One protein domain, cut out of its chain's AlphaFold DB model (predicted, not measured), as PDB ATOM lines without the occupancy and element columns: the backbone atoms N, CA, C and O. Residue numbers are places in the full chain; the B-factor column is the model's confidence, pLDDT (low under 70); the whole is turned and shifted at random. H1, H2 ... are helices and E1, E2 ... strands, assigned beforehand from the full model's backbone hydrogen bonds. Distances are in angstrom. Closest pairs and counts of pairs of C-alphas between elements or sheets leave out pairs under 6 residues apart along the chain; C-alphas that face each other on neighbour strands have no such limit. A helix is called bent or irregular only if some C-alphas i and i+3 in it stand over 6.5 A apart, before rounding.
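This is residues 229 to 282 of the 1121 residues of the protein "CPK8 protein" of Symbiodinium natans (UniProt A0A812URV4). Two helices, H1 and H2, cross at a steep angle and make the core, with the small strand hairpin E1 and E2 at one end of the long axis and the short H4 at the other. After the tight turn at the end of H2, the irregular H3 leads into a link that runs back to H4. The printed part has 54 residues, with two strands followed by four helices; the sheet E1 - E2 is antiparallel, and the class is mostly helix. It is compact, with a radius of gyration of the C-alphas of 10.0 A and spans of 28 by 22 by 15 A.

E1, residues 229 to 231, and E2, residues 234 to 236, form an antiparallel hairpin at 154 degrees, with N 229 and O 236 2.8 A apart, within hydrogen-bond range. H1, residues 238 to 247, and H2, residues 254 to 264, touch at a steep tilt of 56 degrees, opposite ways; their closest C-alphas, of Ala 242 and Ala 257, are 5.3 A apart. H2 is the hub. H3, residues 266 to 270, only just touches H2, only at the corner, with 3 pairs of C-alphas within 8 A; the closest are Leu 262 and Cys 268, 5.9 A. H4, residues 279 to 282, only just touches H2, also with 3 pairs; the closest C-alphas, of Cys 254 and Tyr 279, are 5.6 A apart. H1 and H4 are apart. Every O i to N i+4 pair is within hydrogen-bond range in H1, 6 of 7 in H2 and 0 of 1 in H3, where 1 of 2 O i to N i+3 pairs is; H4 is too short for an i+4 pair.

E1 begins at C-alpha 229 (-41.718, 44.823, -9.853) and measures 6.1 A, E2 6.5 A. H1 measures 14.4 A, H2 15.8 A. H3 measures 8.8 A and is irregular, C-alphas 267 and 270 being 7.0 A apart. H4, 5.2 A, ends at C-alpha 282 (-35.655, 28.359, 6.831).

The C-alphas of Gly 233 and Asp 282, the two farthest apart, are 29.5 A apart. The printed part has no cut and no long link. Its mean pLDDT is 72.9; residues 231 to 234, 248 to 252, 274 and 276 to 282 are under 70.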
ATOM      1  N   CYS A 229     -40.343  45.129  -9.449       74.75
ATOM      2  CA  CYS A 229     -41.718  44.823  -9.853       74.75
ATOM      3  C   CYS A 229     -42.732  45.877  -9.372       74.75
ATOM      4  O   CYS A 229     -42.899  46.128  -8.171       74.75
ATOM      5  N   GLY A 230     -43.470  46.458 -10.324       70.19
ATOM      6  CA  GLY A 230     -44.625  47.324 -10.083       70.19
ATOM      7  C   GLY A 230     -45.931  46.530 -10.028       70.19
ATOM      8  O   GLY A 230     -46.500  46.211 -11.067       70.19
ATOM      9  N   ALA A 231     -46.426  46.253  -8.822       62.53
ATOM     10  CA  ALA A 231     -47.664  45.512  -8.582       62.53
ATOM     11  C   ALA A 231     -48.419  46.082  -7.371       62.53
ATOM     12  O   ALA A 231     -47.806  46.565  -6.415       62.53
ATOM     13  N   SER A 232     -49.755  46.046  -7.428       56.81
ATOM     14  CA  SER A 232     -50.670  46.591  -6.405       56.81
ATOM     15  C   SER A 232     -50.398  48.056  -6.017       56.81
ATOM     16  O   SER A 232     -50.520  48.446  -4.859       56.81
ATOM     17  N   GLY A 233     -50.014  48.885  -6.995       63.62
ATOM     18  CA  GLY A 233     -49.786  50.324  -6.802       63.62
ATOM     19  C   GLY A 233     -48.474  50.698  -6.100       63.62
ATOM     20  O   GLY A 233     -48.275  51.872  -5.799       63.62
ATOM     21  N   ARG A 234     -47.574  49.735  -5.855       65.44
ATOM     22  CA  ARG A 234     -46.223  49.963  -5.314       65.44
ATOM     23  C   ARG A 234     -45.162  49.333  -6.218       65.44
ATOM     24  O   ARG A 234     -45.418  48.322  -6.872       65.44
ATOM     25  N   THR A 235     -43.965  49.906  -6.220       75.06
ATOM     26  CA  THR A 235     -42.752  49.337  -6.831       75.06
ATOM     27  C   THR A 235     -41.796  48.902  -5.728       75.06
ATOM     28  O   THR A 235     -41.458  49.719  -4.877       75.06
ATOM     29  N   ALA A 236     -41.381  47.639  -5.752       74.19
ATOM     30  CA  ALA A 236     -40.438  47.021  -4.815       74.19
ATOM     31  C   ALA A 236     -39.628  45.948  -5.567       74.19
ATOM     32  O   ALA A 236     -40.048  45.558  -6.666       74.19
ATOM     33  N   SER A 237     -38.499  45.486  -5.023       83.00
ATOM     34  CA  SER A 237     -37.716  44.403  -5.639       83.00
ATOM     35  C   SER A 237     -38.454  43.056  -5.576       83.00
ATOM     36  O   SER A 237     -39.531  42.938  -4.981       83.00
ATOM     37  N   CYS A 238     -37.897  42.025  -6.209       81.00
ATOM     38  CA  CYS A 238     -38.403  40.661  -6.067       81.00
ATOM     39  C   CYS A 238     -38.117  40.098  -4.669       81.00
ATOM     40  O   CYS A 238     -38.956  39.374  -4.131       81.00
ATOM     41  N   GLU A 239     -36.980  40.470  -4.070       81.38
ATOM     42  CA  GLU A 239     -36.619  40.071  -2.708       81.38
ATOM     43  C   GLU A 239     -37.573  40.676  -1.668       81.38
ATOM     44  O   GLU A 239     -38.193  39.922  -0.918       81.38
ATOM     45  N   ASP A 240     -37.775  42.004  -1.684       79.94
ATOM     46  CA  ASP A 240     -38.664  42.711  -0.740       79.94
ATOM     47  C   ASP A 240     -40.059  42.067  -0.697       79.94
ATOM     48  O   ASP A 240     -40.655  41.902   0.363       79.94
ATOM     49  N   ARG A 241     -40.582  41.675  -1.866       80.31
ATOM     50  CA  ARG A 241     -41.919  41.081  -2.006       80.31
ATOM     51  C   ARG A 241     -42.003  39.662  -1.451       80.31
ATOM     52  O   ARG A 241     -43.036  39.304  -0.892       80.31
ATOM     53  N   ALA A 242     -40.949  38.861  -1.603       79.44
ATOM     54  CA  ALA A 242     -40.897  37.520  -1.028       79.44
ATOM     55  C   ALA A 242     -40.707  37.587   0.497       79.44
ATOM     56  O   ALA A 242     -41.366  36.849   1.231       79.44
ATOM     57  N   ALA A 243     -39.880  38.524   0.974       78.75
ATOM     58  CA  ALA A 243     -39.696  38.810   2.391       78.75
ATOM     59  C   ALA A 243     -40.991  39.321   3.052       78.75
ATOM     60  O   ALA A 243     -41.369  38.799   4.099       78.75
ATOM     61  N   ASP A 244     -41.721  40.251   2.422       78.25
ATOM     62  CA  ASP A 244     -43.030  40.733   2.891       78.25
ATOM     63  C   ASP A 244     -44.042  39.577   3.037       78.25
ATOM     64  O   ASP A 244     -44.697  39.459   4.075       78.25
ATOM     65  N   LEU A 245     -44.173  38.696   2.035       76.00
ATOM     66  CA  LEU A 245     -45.114  37.561   2.090       76.00
ATOM     67  C   LEU A 245     -44.721  36.505   3.137       76.00
ATOM     68  O   LEU A 245     -45.591  35.910   3.777       76.00
ATOM     69  N   TYR A 246     -43.421  36.289   3.346       76.88
ATOM     70  CA  TYR A 246     -42.910  35.413   4.402       76.88
ATOM     71  C   TYR A 246     -43.175  36.008   5.798       76.88
ATOM     72  O   TYR A 246     -43.751  35.340   6.660       76.88
ATOM     73  N   ALA A 247     -42.834  37.285   6.007       71.56
ATOM     74  CA  ALA A 247     -42.935  37.976   7.294       71.56
ATOM     75  C   ALA A 247     -44.382  38.225   7.759       71.56
ATOM     76  O   ALA A 247     -44.651  38.186   8.959       71.56
ATOM     77  N   ASN A 248     -45.330  38.432   6.836       63.84
ATOM     78  CA  ASN A 248     -46.754  38.587   7.169       63.84
ATOM     79  C   ASN A 248     -47.472  37.251   7.476       63.84
ATOM     80  O   ASN A 248     -48.672  37.251   7.744       63.84
ATOM     81  N   ALA A 249     -46.746  36.126   7.485       52.16
ATOM     82  CA  ALA A 249     -47.205  34.806   7.932       52.16
ATOM     83  C   ALA A 249     -48.405  34.190   7.174       52.16
ATOM     84  O   ALA A 249     -48.975  33.203   7.638       52.16
ATOM     85  N   GLU A 250     -48.759  34.697   5.987       54.12
ATOM     86  CA  GLU A 250     -49.775  34.068   5.121       54.12
ATOM     87  C   GLU A 250     -49.275  32.747   4.502       54.12
ATOM     88  O   GLU A 250     -50.075  31.860   4.196       54.12
ATOM     89  N   VAL A 251     -47.950  32.600   4.351       61.03
ATOM     90  CA  VAL A 251     -47.313  31.456   3.672       61.03
ATOM     91  C   VAL A 251     -46.323  30.689   4.561       61.03
ATOM     92  O   VAL A 251     -46.305  29.460   4.518       61.03
ATOM     93  N   GLY A 252     -45.505  31.382   5.366       61.19
ATOM     94  CA  GLY A 252     -44.606  30.764   6.360       61.19
ATOM     95  C   GLY A 252     -43.532  29.809   5.810       61.19
ATOM     96  O   GLY A 252     -43.039  28.964   6.550       61.19
ATOM     97  N   ASN A 253     -43.214  29.895   4.516       77.31
ATOM     98  CA  ASN A 253     -42.224  29.071   3.818       77.31
ATOM     99  C   ASN A 253     -41.680  29.878   2.630       77.31
ATOM    100  O   ASN A 253     -42.463  30.338   1.791       77.31
ATOM    101  N   CYS A 254     -40.361  30.062   2.547       78.25
ATOM    102  CA  CYS A 254     -39.763  30.969   1.565       78.25
ATOM    103  C   CYS A 254     -39.977  30.508   0.112       78.25
ATOM    104  O   CYS A 254     -40.181  31.332  -0.783       78.25
ATOM    105  N   SER A 255     -40.018  29.192  -0.137       79.06
ATOM    106  CA  SER A 255     -40.174  28.654  -1.499       79.06
ATOM    107  C   SER A 255     -41.535  28.991  -2.116       79.06
ATOM    108  O   SER A 255     -41.611  29.415  -3.269       79.06
ATOM    109  N   ARG A 256     -42.607  28.897  -1.321       78.12
ATOM    110  CA  ARG A 256     -43.965  29.245  -1.748       78.12
ATOM    111  C   ARG A 256     -44.212  30.759  -1.747       78.12
ATOM    112  O   ARG A 256     -44.938  31.244  -2.609       78.12
ATOM    113  N   ALA A 257     -43.571  31.519  -0.853       81.75
ATOM    114  CA  ALA A 257     -43.609  32.982  -0.915       81.75
ATOM    115  C   ALA A 257     -43.021  33.484  -2.247       81.75
ATOM    116  O   ALA A 257     -43.614  34.339  -2.902       81.75
ATOM    117  N   HIS A 258     -41.913  32.888  -2.706       84.38
ATOM    118  CA  HIS A 258     -41.358  33.161  -4.032       84.38
ATOM    119  C   HIS A 258     -42.315  32.765  -5.170       84.38
ATOM    120  O   HIS A 258     -42.515  33.549  -6.095       84.38
ATOM    121  N   GLU A 259     -42.948  31.589  -5.103       84.00
ATOM    122  CA  GLU A 259     -43.911  31.137  -6.120       84.00
ATOM    123  C   GLU A 259     -45.113  32.092  -6.265       84.00
ATOM    124  O   GLU A 259     -45.528  32.405  -7.385       84.00
ATOM    125  N   GLU A 260     -45.627  32.631  -5.158       82.12
ATOM    126  CA  GLU A 260     -46.710  33.621  -5.173       82.12
ATOM    127  C   GLU A 260     -46.229  34.997  -5.704       82.12
ATOM    128  O   GLU A 260     -46.965  35.651  -6.451       82.12
ATOM    129  N   VAL A 261     -44.964  35.398  -5.475       83.69
ATOM    130  CA  VAL A 261     -44.351  36.553  -6.179       83.69
ATOM    131  C   VAL A 261     -44.247  36.303  -7.685       83.69
ATOM    132  O   VAL A 261     -44.589  37.195  -8.462       83.69
ATOM    133  N   LEU A 262     -43.819  35.115  -8.129       84.50
ATOM    134  CA  LEU A 262     -43.663  34.793  -9.555       84.50
ATOM    135  C   LEU A 262     -44.982  34.893 -10.339       84.50
ATOM    136  O   LEU A 262     -44.972  35.346 -11.485       84.50
ATOM    137  N   GLN A 263     -46.116  34.536  -9.724       82.19
ATOM    138  CA  GLN A 263     -47.444  34.666 -10.341       82.19
ATOM    139  C   GLN A 263     -47.850  36.130 -10.592       82.19
ATOM    140  O   GLN A 263     -48.537  36.422 -11.573       82.19
ATOM    141  N   VAL A 264     -47.420  37.059  -9.731       81.62
ATOM    142  CA  VAL A 264     -47.727  38.498  -9.843       81.62
ATOM    143  C   VAL A 264     -46.656  39.251 -10.647       81.62
ATOM    144  O   VAL A 264     -46.957  40.233 -11.328       81.62
ATOM    145  N   CYS A 265     -45.409  38.786 -10.590       79.81
ATOM    146  CA  CYS A 265     -44.219  39.455 -11.101       79.81
ATOM    147  C   CYS A 265     -43.338  38.499 -11.937       79.81
ATOM    148  O   CYS A 265     -42.260  38.113 -11.482       79.81
ATOM    149  N   PRO A 266     -43.697  38.165 -13.195       79.12
ATOM    150  CA  PRO A 266     -42.910  37.241 -14.026       79.12
ATOM    151  C   PRO A 266     -41.457  37.676 -14.290       79.12
ATOM    152  O   PRO A 266     -40.609  36.843 -14.607       79.12
ATOM    153  N   ALA A 267     -41.137  38.966 -14.127       73.62
ATOM    154  CA  ALA A 267     -39.764  39.480 -14.172       73.62
ATOM    155  C   ALA A 267     -38.855  38.883 -13.077       73.62
ATOM    156  O   ALA A 267     -37.646  38.789 -13.276       73.62
ATOM    157  N   CYS A 268     -39.438  38.423 -11.964       77.25
ATOM    158  CA  CYS A 268     -38.731  37.774 -10.863       77.25
ATOM    159  C   CYS A 268     -38.274  36.343 -11.178       77.25
ATOM    160  O   CYS A 268     -37.519  35.776 -10.403       77.25
ATOM    161  N   SER A 269     -38.637  35.771 -12.334       76.75
ATOM    162  CA  SER A 269     -38.237  34.413 -12.762       76.75
ATOM    163  C   SER A 269     -36.726  34.174 -12.912       76.75
ATOM    164  O   SER A 269     -36.313  33.043 -13.160       76.75
ATOM    165  N   LYS A 270     -35.897  35.217 -12.769       73.81
ATOM    166  CA  LYS A 270     -34.428  35.122 -12.715       73.81
ATOM    167  C   LYS A 270     -33.857  35.063 -11.295       73.81
ATOM    168  O   LYS A 270     -32.705  34.673 -11.151       73.81
ATOM    169  N   CYS A 271     -34.642  35.442 -10.287       73.38
ATOM    170  CA  CYS A 271     -34.311  35.260  -8.880       73.38
ATOM    171  C   CYS A 271     -34.428  33.770  -8.532       73.38
ATOM    172  O   CYS A 271     -35.394  33.109  -8.925       73.38
ATOM    173  N   ARG A 272     -33.446  33.221  -7.812       75.44
ATOM    174  CA  ARG A 272     -33.513  31.850  -7.291       75.44
ATOM    175  C   ARG A 272     -33.918  31.908  -5.825       75.44
ATOM    176  O   ARG A 272     -33.511  32.812  -5.109       75.44
ATOM    177  N   ILE A 273     -34.644  30.896  -5.348       72.81
ATOM    178  CA  ILE A 273     -35.036  30.788  -3.927       72.81
ATOM    179  C   ILE A 273     -33.821  30.882  -2.988       72.81
ATOM    180  O   ILE A 273     -33.916  31.488  -1.931       72.81
ATOM    181  N   GLN A 274     -32.672  30.347  -3.408       69.00
ATOM    182  CA  GLN A 274     -31.413  30.384  -2.654       69.00
ATOM    183  C   GLN A 274     -30.811  31.792  -2.499       69.00
ATOM    184  O   GLN A 274     -30.037  32.010  -1.572       69.00
ATOM    185  N   ASP A 275     -31.180  32.736  -3.371       71.38
ATOM    186  CA  ASP A 275     -30.703  34.123  -3.351       71.38
ATOM    187  C   ASP A 275     -31.627  35.049  -2.519       71.38
ATOM    188  O   ASP A 275     -31.371  36.245  -2.415       71.38
ATOM    189  N   LEU A 276     -32.704  34.518  -1.917       69.88
ATOM    190  CA  LEU A 276     -33.646  35.275  -1.081       69.88
ATOM    191  C   LEU A 276     -33.252  35.259   0.402       69.88
ATOM    192  O   LEU A 276     -33.034  34.196   0.988       69.88
ATOM    193  N   SER A 277     -33.325  36.414   1.072       67.31
ATOM    194  CA  SER A 277     -33.128  36.513   2.529       67.31
ATOM    195  C   SER A 277     -34.042  35.606   3.368       67.31
ATOM    196  O   SER A 277     -33.600  35.131   4.416       67.31
ATOM    197  N   CYS A 278     -35.264  35.280   2.922       69.00
ATOM    198  CA  CYS A 278     -36.124  34.338   3.655       69.00
ATOM    199  C   CYS A 278     -35.600  32.886   3.663       69.00
ATOM    200  O   CYS A 278     -35.905  32.133   4.585       69.00
ATOM    201  N   TYR A 279     -34.773  32.485   2.692       68.50
ATOM    202  CA  TYR A 279     -34.275  31.109   2.591       68.50
ATOM    203  C   TYR A 279     -33.175  30.825   3.624       68.50
ATOM    204  O   TYR A 279     -33.110  29.740   4.204       68.50
ATOM    205  N   LEU A 280     -32.381  31.853   3.945       57.75
ATOM    206  CA  LEU A 280     -31.393  31.833   5.028       57.75
ATOM    207  C   LEU A 280     -32.034  31.698   6.425       57.75
ATOM    208  O   LEU A 280     -31.348  31.317   7.372       57.75
ATOM    209  N   HIS A 281     -33.332  31.990   6.575       56.00
ATOM    210  CA  HIS A 281     -34.076  31.750   7.818       56.00
ATOM    211  C   HIS A 281     -34.653  30.331   7.918       56.00
ATOM    212  O   HIS A 281     -34.614  29.762   9.007       56.00
ATOM    213  N   ASP A 282     -35.112  29.730   6.815       49.22
ATOM    214  CA  ASP A 282     -35.655  28.359   6.831       49.22
ATOM    215  C   ASP A 282     -34.562  27.291   7.088       49.22
ATOM    216  O   ASP A 282     -34.851  26.254   7.687       49.22
TER     217      ASP A 282